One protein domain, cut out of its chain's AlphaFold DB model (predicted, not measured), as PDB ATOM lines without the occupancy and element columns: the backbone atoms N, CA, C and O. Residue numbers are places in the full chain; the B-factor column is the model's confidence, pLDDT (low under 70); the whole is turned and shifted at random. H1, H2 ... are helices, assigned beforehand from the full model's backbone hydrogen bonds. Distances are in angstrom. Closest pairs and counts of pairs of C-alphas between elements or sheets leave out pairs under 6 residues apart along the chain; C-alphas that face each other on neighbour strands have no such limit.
ATOM      1  N   PRO A 936     -36.665 -19.038  11.957       84.25
ATOM      2  CA  PRO A 936     -36.041 -17.880  12.608       84.25
ATOM      3  C   PRO A 936     -36.993 -17.040  13.478       84.25
ATOM      4  O   PRO A 936     -36.570 -16.498  14.499       84.25
ATOM      5  N   GLN A 937     -38.290 -16.983  13.148       83.06
ATOM      6  CA  GLN A 937     -39.291 -16.248  13.932       83.06
ATOM      7  C   GLN A 937     -40.141 -17.119  14.883       83.06
ATOM      8  O   GLN A 937     -41.031 -16.595  15.567       83.06
ATOM      9  N   GLU A 938     -39.907 -18.433  14.984       85.38
ATOM     10  CA  GLU A 938     -40.769 -19.334  15.763       85.38
ATOM     11  C   GLU A 938     -40.595 -19.174  17.286       85.38
ATOM     12  O   GLU A 938     -39.786 -19.823  17.955       85.38
ATOM     13  N   LYS A 939     -41.454 -18.342  17.881       80.12
ATOM     14  CA  LYS A 939     -41.550 -18.175  19.337       80.12
ATOM     15  C   LYS A 939     -42.402 -19.306  19.938       80.12
ATOM     16  O   LYS A 939     -43.623 -19.312  19.772       80.12
ATOM     17  N   LEU A 940     -41.776 -20.220  20.693       83.56
ATOM     18  CA  LEU A 940     -42.403 -21.348  21.418       83.56
ATOM     19  C   LEU A 940     -43.313 -20.884  22.585       83.56
ATOM     20  O   LEU A 940     -43.051 -21.156  23.756       83.56
ATOM     21  N   LYS A 941     -44.382 -20.136  22.278       74.94
ATOM     22  CA  LYS A 941     -45.263 -19.480  23.263       74.94
ATOM     23  C   LYS A 941     -46.068 -20.446  24.157       74.94
ATOM     24  O   LYS A 941     -46.156 -20.170  25.354       74.94
ATOM     25  N   PRO A 942     -46.678 -21.547  23.665       81.94
ATOM     26  CA  PRO A 942     -47.442 -22.443  24.532       81.94
ATOM     27  C   PRO A 942     -46.497 -23.262  25.417       81.94
ATOM     28  O   PRO A 942     -45.696 -24.034  24.889       81.94
ATOM     29  N   LYS A 943     -46.635 -23.164  26.750       84.19
ATOM     30  CA  LYS A 943     -45.768 -23.877  27.714       84.19
ATOM     31  C   LYS A 943     -45.608 -25.366  27.369       84.19
ATOM     32  O   LYS A 943     -44.494 -25.860  27.355       84.19
ATOM     33  N   ARG A 944     -46.692 -26.041  26.960       84.50
ATOM     34  CA  ARG A 944     -46.679 -27.457  26.539       84.50
ATOM     35  C   ARG A 944     -45.725 -27.771  25.380       84.50
ATOM     36  O   ARG A 944     -45.182 -28.866  25.354       84.50
ATOM     37  N   LEU A 945     -45.540 -26.867  24.415       87.25
ATOM     38  CA  LEU A 945     -44.594 -27.093  23.312       87.25
ATOM     39  C   LEU A 945     -43.153 -26.916  23.797       87.25
ATOM     40  O   LEU A 945     -42.300 -27.736  23.486       87.25
ATOM     41  N   LEU A 946     -42.915 -25.886  24.611       89.00
ATOM     42  CA  LEU A 946     -41.628 -25.619  25.250       89.00
ATOM     43  C   LEU A 946     -41.210 -26.773  26.181       89.00
ATOM     44  O   LEU A 946     -40.073 -27.228  26.105       89.00
ATOM     45  N   ASP A 947     -42.136 -27.308  26.982       86.94
ATOM     46  CA  ASP A 947     -41.922 -28.490  27.828       86.94
ATOM     47  C   ASP A 947     -41.546 -29.729  26.981       86.94
ATOM     48  O   ASP A 947     -40.626 -30.455  27.348       86.94
ATOM     49  N   LEU A 948     -42.196 -29.953  25.828       88.31
ATOM     50  CA  LEU A 948     -41.893 -31.090  24.942       88.31
ATOM     51  C   LEU A 948     -40.539 -30.957  24.228       88.31
ATOM     52  O   LEU A 948     -39.807 -31.942  24.159       88.31
ATOM     53  N   VAL A 949     -40.177 -29.771  23.724       91.12
ATOM     54  CA  VAL A 949     -38.854 -29.546  23.102       91.12
ATOM     55  C   VAL A 949     -37.739 -29.674  24.147       91.12
ATOM     56  O   VAL A 949     -36.710 -30.281  23.871       91.12
ATOM     57  N   PHE A 950     -37.965 -29.200  25.375       90.00
ATOM     58  CA  PHE A 950     -37.042 -29.417  26.490       90.00
ATOM     59  C   PHE A 950     -36.861 -30.910  26.823       90.00
ATOM     60  O   PHE A 950     -35.728 -31.386  26.892       90.00
ATOM     61  N   CYS A 951     -37.952 -31.672  26.970       85.50
ATOM     62  CA  CYS A 951     -37.872 -33.116  27.216       85.50
ATOM     63  C   CYS A 951     -37.186 -33.880  26.071       85.50
ATOM     64  O   CYS A 951     -36.531 -34.886  26.336       85.50
ATOM     65  N   GLN A 952     -37.288 -33.398  24.827       89.25
ATOM     66  CA  GLN A 952     -36.556 -33.954  23.688       89.25
ATOM     67  C   GLN A 952     -35.048 -33.723  23.808       89.25
ATOM     68  O   GLN A 952     -34.300 -34.683  23.692       89.25
ATOM     69  N   ILE A 953     -34.599 -32.490  24.073       88.75
ATOM     70  CA  ILE A 953     -33.163 -32.172  24.186       88.75
ATOM     71  C   ILE A 953     -32.518 -33.004  25.297       88.75
ATOM     72  O   ILE A 953     -31.488 -33.636  25.077       88.75
ATOM     73  N   VAL A 954     -33.158 -33.069  26.470       83.75
ATOM     74  CA  VAL A 954     -32.682 -33.924  27.568       83.75
ATOM     75  C   VAL A 954     -32.725 -35.402  27.157       83.75
ATOM     76  O   VAL A 954     -31.779 -36.129  27.424       83.75
ATOM     77  N   GLY A 955     -33.775 -35.855  26.466       79.25
ATOM     78  CA  GLY A 955     -33.878 -37.222  25.947       79.25
ATOM     79  C   GLY A 955     -32.738 -37.608  25.000       79.25
ATOM     80  O   GLY A 955     -32.097 -38.630  25.224       79.25
ATOM     81  N   ASP A 956     -32.449 -36.780  23.997       82.00
ATOM     82  CA  ASP A 956     -31.416 -37.034  22.986       82.00
ATOM     83  C   ASP A 956     -30.000 -37.026  23.596       82.00
ATOM     84  O   ASP A 956     -29.165 -37.848  23.220       82.00
ATOM     85  N   VAL A 957     -29.742 -36.145  24.573       80.62
ATOM     86  CA  VAL A 957     -28.471 -36.082  25.324       80.62
ATOM     87  C   VAL A 957     -28.305 -37.273  26.281       80.62
ATOM     88  O   VAL A 957     -27.188 -37.752  26.459       80.62
ATOM     89  N   LEU A 958     -29.392 -37.778  26.880       73.56
ATOM     90  CA  LEU A 958     -29.363 -38.967  27.745       73.56
ATOM     91  C   LEU A 958     -29.228 -40.278  26.960       73.56
ATOM     92  O   LEU A 958     -28.515 -41.179  27.393       73.56
ATOM     93  N   GLU A 959     -29.934 -40.414  25.836       70.31
ATOM     94  CA  GLU A 959     -29.906 -41.630  25.014       70.31
ATOM     95  C   GLU A 959     -28.712 -41.672  24.053       70.31
ATOM     96  O   GLU A 959     -28.367 -42.751  23.579       70.31
ATOM     97  N   ASN A 960     -28.092 -40.521  23.756       71.00
ATOM     98  CA  ASN A 960     -26.978 -40.378  22.815       71.00
ATOM     99  C   ASN A 960     -27.266 -41.022  21.437       71.00
ATOM    100  O   ASN A 960     -26.374 -41.544  20.772       71.00
ATOM    101  N   ALA A 961     -28.532 -41.010  21.008       66.12
ATOM    102  CA  ALA A 961     -29.014 -41.826  19.892       66.12
ATOM    103  C   ALA A 961     -29.103 -41.085  18.542       66.12
ATOM    104  O   ALA A 961     -29.408 -41.700  17.524       66.12
ATOM    105  N   THR A 962     -28.874 -39.769  18.505       75.06
ATOM    106  CA  THR A 962     -29.144 -38.944  17.313       75.06
ATOM    107  C   THR A 962     -27.874 -38.602  16.517       75.06
ATOM    108  O   THR A 962     -26.920 -38.101  17.123       75.06
ATOM    109  N   PRO A 963     -27.857 -38.721  15.170       73.31
ATOM    110  CA  PRO A 963     -26.760 -38.203  14.331       73.31
ATOM    111  C   PRO A 963     -26.624 -36.673  14.390       73.31
ATOM    112  O   PRO A 963     -25.562 -36.120  14.144       73.31
ATOM    113  N   ARG A 964     -27.705 -35.977  14.754       85.31
ATOM    114  CA  ARG A 964     -27.827 -34.510  14.749       85.31
ATOM    115  C   ARG A 964     -27.080 -33.773  15.870       85.31
ATOM    116  O   ARG A 964     -27.209 -32.554  15.971       85.31
ATOM    117  N   LEU A 965     -26.377 -34.498  16.735       86.31
ATOM    118  CA  LEU A 965     -25.532 -33.950  17.793       86.31
ATOM    119  C   LEU A 965     -24.138 -34.556  17.653       86.31
ATOM    120  O   LEU A 965     -23.989 -35.779  17.727       86.31
ATOM    121  N   THR A 966     -23.132 -33.702  17.483       84.56
ATOM    122  CA  THR A 966     -21.727 -34.114  17.549       84.56
ATOM    123  C   THR A 966     -21.343 -34.469  18.995       84.56
ATOM    124  O   THR A 966     -22.004 -34.029  19.944       84.56
ATOM    125  N   PRO A 967     -20.239 -35.208  19.220       82.44
ATOM    126  CA  PRO A 967     -19.711 -35.430  20.568       82.44
ATOM    127  C   PRO A 967     -19.419 -34.127  21.333       82.44
ATOM    128  O   PRO A 967     -19.515 -34.103  22.560       82.44
ATOM    129  N   ASN A 968     -19.110 -33.033  20.624       85.62
ATOM    130  CA  ASN A 968     -18.905 -31.718  21.227       85.62
ATOM    131  C   ASN A 968     -20.230 -31.054  21.646       85.62
ATOM    132  O   ASN A 968     -20.338 -30.591  22.781       85.62
ATOM    133  N   ASP A 969     -21.261 -31.085  20.790       88.25
ATOM    134  CA  ASP A 969     -22.606 -30.590  21.138       88.25
ATOM    135  C   ASP A 969     -23.130 -31.267  22.412       88.25
ATOM    136  O   ASP A 969     -23.672 -30.611  23.301       88.25
ATOM    137  N   ILE A 970     -22.928 -32.585  22.531       84.56
ATOM    138  CA  ILE A 970     -23.354 -33.362  23.701       84.56
ATOM    139  C   ILE A 970     -22.633 -32.889  24.965       84.56
ATOM    140  O   ILE A 970     -23.292 -32.719  25.988       84.56
ATOM    141  N   ARG A 971     -21.321 -32.616  24.914       84.06
ATOM    142  CA  ARG A 971     -20.569 -32.059  26.058       84.06
ATOM    143  C   ARG A 971     -21.125 -30.693  26.481       84.06
ATOM    144  O   ARG A 971     -21.442 -30.507  27.654       84.06
ATOM    145  N   VAL A 972     -21.326 -29.776  25.532       86.88
ATOM    146  CA  VAL A 972     -21.875 -28.431  25.796       86.88
ATOM    147  C   VAL A 972     -23.288 -28.503  26.388       86.88
ATOM    148  O   VAL A 972     -23.583 -27.836  27.383       86.88
ATOM    149  N   LEU A 973     -24.165 -29.349  25.838       86.38
ATOM    150  CA  LEU A 973     -25.529 -29.511  26.343       86.38
ATOM    151  C   LEU A 973     -25.565 -30.208  27.711       86.38
ATOM    152  O   LEU A 973     -26.307 -29.762  28.583       86.38
ATOM    153  N   ARG A 974     -24.745 -31.244  27.945       84.62
ATOM    154  CA  ARG A 974     -24.636 -31.947  29.242       84.62
ATOM    155  C   ARG A 974     -24.225 -30.973  30.353       84.62
ATOM    156  O   ARG A 974     -24.875 -30.951  31.398       84.62
ATOM    157  N   ASN A 975     -23.247 -30.104  30.081       83.12
ATOM    158  CA  ASN A 975     -22.815 -29.041  30.995       83.12
ATOM    159  C   ASN A 975     -23.921 -27.996  31.238       83.12
ATOM    160  O   ASN A 975     -24.136 -27.583  32.373       83.12
ATOM    161  N   THR A 976     -24.662 -27.609  30.193       82.31
ATOM    162  CA  THR A 976     -25.762 -26.623  30.280       82.31
ATOM    163  C   THR A 976     -26.999 -27.162  31.018       82.31
ATOM    164  O   THR A 976     -27.757 -26.396  31.610       82.31
ATOM    165  N   ILE A 977     -27.230 -28.480  30.983       81.44
ATOM    166  CA  ILE A 977     -28.324 -29.152  31.704       81.44
ATOM    167  C   ILE A 977     -27.953 -29.374  33.181       81.44
ATOM    168  O   ILE A 977     -28.792 -29.162  34.057       81.44
ATOM    169  N   GLY A 978     -26.711 -29.776  33.466       74.62
ATOM    170  CA  GLY A 978     -26.213 -30.026  34.821       74.62
ATOM    171  C   GLY A 978     -26.708 -31.338  35.448       74.62
ATOM    172  O   GLY A 978     -27.811 -31.827  35.183       74.62
ATOM    173  N   GLU A 979     -25.886 -31.930  36.319       58.25
ATOM    174  CA  GLU A 979     -26.078 -33.301  36.826       58.25
ATOM    175  C   GLU A 979     -27.416 -33.523  37.551       58.25
ATOM    176  O   GLU A 979     -28.062 -34.558  37.377       58.25
ATOM    177  N   ILE A 980     -27.883 -32.530  38.314       50.97
ATOM    178  CA  ILE A 980     -29.141 -32.599  39.078       50.97
ATOM    179  C   ILE A 980     -30.356 -32.773  38.146       50.97
ATOM    180  O   ILE A 980     -31.301 -33.494  38.481       50.97
ATOM    181  N   LEU A 981     -30.338 -32.162  36.955       60.31
ATOM    182  CA  LEU A 981     -31.406 -32.336  35.967       60.31
ATOM    183  C   LEU A 981     -31.258 -33.645  35.186       60.31
ATOM    184  O   LEU A 981     -32.267 -34.290  34.917       60.31
ATOM    185  N   LEU A 982     -30.033 -34.093  34.890       59.16
ATOM    186  CA  LEU A 982     -29.800 -35.393  34.238       59.16
ATOM    187  C   LEU A 982     -30.269 -36.574  35.110       59.16
ATOM    188  O   LEU A 982     -30.775 -37.564  34.584       59.16
ATOM    189  N   ASN A 983     -30.169 -36.441  36.436       57.16
ATOM    190  CA  ASN A 983     -30.648 -37.423  37.415       57.16
ATOM    191  C   ASN A 983     -32.139 -37.257  37.793       57.16
ATOM    192  O   ASN A 983     -32.676 -38.063  38.554       57.16
ATOM    193  N   SER A 984     -32.831 -36.227  37.286       59.50
ATOM    194  CA  SER A 984     -34.242 -35.964  37.606       59.50
ATOM    195  C   SER A 984     -35.198 -36.874  36.829       59.50
ATOM    196  O   SER A 984     -35.069 -37.063  35.620       59.50
ATOM    197  N   SER A 985     -36.244 -37.373  37.498       61.62
ATOM    198  CA  SER A 985     -37.304 -38.128  36.820       61.62
ATOM    199  C   SER A 985     -38.085 -37.248  35.837       61.62
ATOM    200  O   SER A 985     -38.201 -36.033  36.007       61.62
ATOM    201  N   LEU A 986     -38.691 -37.859  34.816       57.97
ATOM    202  CA  LEU A 986     -39.353 -37.114  33.739       57.97
ATOM    203  C   LEU A 986     -40.490 -36.198  34.240       57.97
ATOM    204  O   LEU A 986     -40.648 -35.080  33.748       57.97
ATOM    205  N   ASN A 987     -41.215 -36.601  35.288       58.81
ATOM    206  CA  ASN A 987     -42.222 -35.748  35.929       58.81
ATOM    207  C   ASN A 987     -41.600 -34.512  36.610       58.81
ATOM    208  O   ASN A 987     -42.193 -33.436  36.577       58.81
ATOM    209  N   GLN A 988     -40.395 -34.631  37.180       65.50
ATOM    210  CA  GLN A 988     -39.647 -33.500  37.747       65.50
ATOM    211  C   GLN A 988     -39.076 -32.589  36.646       65.50
ATOM    212  O   GLN A 988     -39.093 -31.371  36.807       65.50
ATOM    213  N   LEU A 989     -38.659 -33.139  35.497       67.38
ATOM    214  CA  LEU A 989     -38.244 -32.353  34.324       67.38
ATOM    215  C   LEU A 989     -39.380 -31.445  33.810       67.38
ATOM    216  O   LEU A 989     -39.174 -30.250  33.579       67.38
ATOM    217  N   VAL A 990     -40.608 -31.961  33.706       70.31
ATOM    218  CA  VAL A 990     -41.778 -31.157  33.295       70.31
ATOM    219  C   VAL A 990     -42.098 -30.038  34.305       70.31
ATOM    220  O   VAL A 990     -42.592 -28.979  33.905       70.31
ATOM    221  N   LEU A 991     -41.739 -30.188  35.583       77.31
ATOM    222  CA  LEU A 991     -41.921 -29.149  36.605       77.31
ATOM    223  C   LEU A 991     -40.877 -28.016  36.559       77.31
ATOM    224  O   LEU A 991     -41.135 -26.964  37.141       77.31
ATOM    225  N   GLN A 992     -39.755 -28.167  35.840       81.38
ATOM    226  CA  GLN A 992     -38.666 -27.176  35.865       81.38
ATOM    227  C   GLN A 992     -39.086 -25.766  35.380       81.38
ATOM    228  O   GLN A 992     -39.957 -25.654  34.499       81.38
ATOM    229  N   PRO A 993     -38.467 -24.685  35.908       85.62
ATOM    230  CA  PRO A 993     -38.791 -23.306  35.544       85.62
ATOM    231  C   PRO A 993     -38.635 -23.014  34.049       85.62
ATOM    232  O   PRO A 993     -37.706 -23.479  33.388       85.62
ATOM    233  N   THR A 994     -39.517 -22.168  33.512       87.25
ATOM    234  CA  THR A 994     -39.515 -21.807  32.083       87.25
ATOM    235  C   THR A 994     -38.219 -21.109  31.645       87.25
ATOM    236  O   THR A 994     -37.835 -21.252  30.488       87.25
ATOM    237  N   ALA A 995     -37.526 -20.397  32.542       86.31
ATOM    238  CA  ALA A 995     -36.229 -19.775  32.254       86.31
ATOM    239  C   ALA A 995     -35.140 -20.823  31.958       86.31
ATOM    240  O   ALA A 995     -34.551 -20.800  30.881       86.31
ATOM    241  N   VAL A 996     -34.960 -21.805  32.852       86.38
ATOM    242  CA  VAL A 996     -34.003 -22.921  32.695       86.38
ATOM    243  C   VAL A 996     -34.275 -23.703  31.407       86.38
ATOM    244  O   VAL A 996     -33.366 -23.987  30.631       86.38
ATOM    245  N   LYS A 997     -35.553 -23.985  31.122       88.75
ATOM    246  CA  LYS A 997     -35.955 -24.659  29.879       88.75
ATOM    247  C   LYS A 997     -35.633 -23.845  28.624       88.75
ATOM    248  O   LYS A 997     -35.248 -24.439  27.624       88.75
ATOM    249  N   ARG A 998     -35.781 -22.512  28.654       90.19
ATOM    250  CA  ARG A 998     -35.373 -21.641  27.535       90.19
ATOM    251  C   ARG A 998     -33.866 -21.671  27.338       90.19
ATOM    252  O   ARG A 998     -33.450 -22.000  26.243       90.19
ATOM    253  N   MET A 999     -33.078 -21.467  28.395       89.75
ATOM    254  CA  MET A 999     -31.608 -21.530  28.353       89.75
ATOM    255  C   MET A 999     -31.098 -22.801  27.649       89.75
ATOM    256  O   MET A 999     -30.282 -22.720  26.737       89.75
ATOM    257  N   ILE A1000     -31.647 -23.968  28.002       89.94
ATOM    258  CA  ILE A1000     -31.269 -25.261  27.403       89.94
ATOM    259  C   ILE A1000     -31.751 -25.393  25.942       89.94
ATOM    260  O   ILE A1000     -31.035 -25.939  25.104       89.94
ATOM    261  N   ILE A1001     -32.926 -24.851  25.598       91.69
ATOM    262  CA  ILE A1001     -33.411 -24.778  24.205       91.69
ATOM    263  C   ILE A1001     -32.558 -23.820  23.360       91.69
ATOM    264  O   ILE A1001     -32.277 -24.115  22.201       91.69
ATOM    265  N   ASP A1002     -32.144 -22.689  23.921       90.38
ATOM    266  CA  ASP A1002     -31.376 -21.653  23.234       90.38
ATOM    267  C   ASP A1002     -29.897 -22.054  23.068       90.38
ATOM    268  O   ASP A1002     -29.291 -21.712  22.054       90.38
ATOM    269  N   ALA A1003     -29.356 -22.892  23.962       91.06
ATOM    270  CA  ALA A1003     -28.113 -23.630  23.731       91.06
ATOM    271  C   ALA A1003     -28.260 -24.655  22.587       91.06
ATOM    272  O   ALA A1003     -27.453 -24.664  21.660       91.06
ATOM    273  N   ALA A1004     -29.336 -25.453  22.569       91.56
ATOM    274  CA  ALA A1004     -29.594 -26.428  21.499       91.56
ATOM    275  C   ALA A1004     -29.867 -25.797  20.113       91.56
ATOM    276  O   ALA A1004     -29.784 -26.485  19.096       91.56
ATOM    277  N   LYS A1005     -30.157 -24.489  20.042       91.31
ATOM    278  CA  LYS A1005     -30.195 -23.710  18.788       91.31
ATOM    279  C   LYS A1005     -28.813 -23.351  18.234       91.31
ATOM    280  O   LYS A1005     -28.732 -22.950  17.074       91.31
ATOM    281  N   GLN A1006     -27.750 -23.454  19.032       90.44
ATOM    282  CA  GLN A1006     -26.380 -23.233  18.557       90.44
ATOM    283  C   GLN A1006     -25.825 -24.475  17.838       90.44
ATOM    284  O   GLN A1006     -25.013 -24.330  16.928       90.44
ATOM    285  N   CYS A1007     -26.303 -25.672  18.200       90.38
ATOM    286  CA  CYS A1007     -25.899 -26.954  17.619       90.38
ATOM    287  C   CYS A1007     -26.205 -27.021  16.102       90.38
ATOM    288  O   CYS A1007     -27.385 -26.998  15.730       90.38
ATOM    289  N   PRO A1008     -25.196 -27.149  15.210       86.44
ATOM    290  CA  PRO A1008     -25.342 -26.929  13.763       86.44
ATOM    291  C   PRO A1008     -26.421 -27.746  13.036       86.44
ATOM    292  O   PRO A1008     -26.990 -27.259  12.055       86.44
ATOM    293  N   TYR A1009     -26.693 -28.970  13.500       88.81
ATOM    294  CA  TYR A1009     -27.559 -29.948  12.821       88.81
ATOM    295  C   TYR A1009     -28.841 -30.298  13.601       88.81
ATOM    296  O   TYR A1009     -29.730 -30.978  13.077       88.81
ATOM    297  N   TYR A1010     -28.964 -29.842  14.855       91.12
ATOM    298  CA  TYR A1010     -29.995 -30.330  15.777       91.12
ATOM    299  C   TYR A1010     -31.422 -29.951  15.355       91.12
ATOM    300  O   TYR A1010     -32.324 -30.797  15.390       91.12
ATOM    301  N   PHE A1011     -31.584 -28.704  14.893       92.31
ATOM    302  CA  PHE A1011     -32.829 -28.123  14.379       92.31
ATOM    303  C   PHE A1011     -32.755 -27.784  12.872       92.31
ATOM    304  O   PHE A1011     -33.179 -26.701  12.462       92.31
ATOM    305  N   GLY A1012     -32.188 -28.675  12.049       89.62
ATOM    306  CA  GLY A1012     -32.162 -28.532  10.584       89.62
ATOM    307  C   GLY A1012     -32.961 -29.613   9.846       89.62
ATOM    308  O   GLY A1012     -32.969 -30.773  10.262       89.62
TER     309      GLY A1012
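AT A GLANCE: This is residues 936 to 1012 of the 1146 residues of the protein "Myosin motor domain-containing protein" of Hymenolepis diminuta (UniProt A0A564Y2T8). One long helix, H1, crosses at a steep angle over a pair of shorter helices, H2 and H5, which lie partly side by side and run opposite ways. Between H2 and H5 the backbone makes a detour through two small helices: H3, near H1, and H4, which packs on the first half of H1. The printed part has 77 residues with five named helices, H1 to H5 in order along the chain, and no named strand; its class is all helix, and the helix packing is mostly crossed. The whole is compact, with a radius of gyration of the C-alphas of 11.8 A and spans of 33 by 28 by 17 A.

IN THESE COORDINATES: Begin at Pro 936; residues 936 to 942 precede the first named helix. Find C-alpha 943 at (-45.768, -23.877, 27.714); from there H1, residues 943 to 959, runs 24.0 A to C-alpha 959 at (-29.906, -41.630, 25.014). Next look for H2, residues 967 to 977, 15.4 A long. H3 is residues 979 to 982 and H4 is residues 986 to 991. H5, residues 994 to 1004, is 15.2 A long and ends at C-alpha 1004, (-29.594, -26.428, 21.499); residues 1005 to 1012 follow it.

HOW THE PARTS SIT: Start from H1, the hub, which touches three helices. It touches H5 at a steep tilt of 51 degrees, the same way; the closest C-alphas, of Phe 950 and Lys 997, are 5.9 A apart. With residues 954 to 957 alone it touches H2, also at a steep tilt of 51 degrees but opposite ways, closest at the C-alphas of Val 957 and Ile 970, 6.0 A. With residues 947 to 951 alone it touches H4, at a steep tilt of 38 degrees, opposite ways; the C-alphas of Asp 947 and Val 990 come closest, at 6.1 A. H2 and H5 touch at a shallow tilt of 11 degrees, opposite ways, closest at the C-alphas of Thr 976 and Ile 1000, 6.4 A. H3 is close to H1 but not clearly touching, with the C-alphas of Val 954 and Leu 982 closest at 7.4 A. H2 and H4 are apart, as are H3 and H5. In H1, H2, H4 and H5 every O i to N i+4 pair is within hydrogen-bond range; H3 is too short for such a pair.

THE WHOLE: The C-alphas farthest apart, of Gln 937 and Asn 983, are 32.8 A from each other. The printed part has no cut. The link from H1 to H2 is short, and the other three links are tight. The mean pLDDT of the printed part is 80.9; look for values under 70 at residue 961 and at residues 979 to 989.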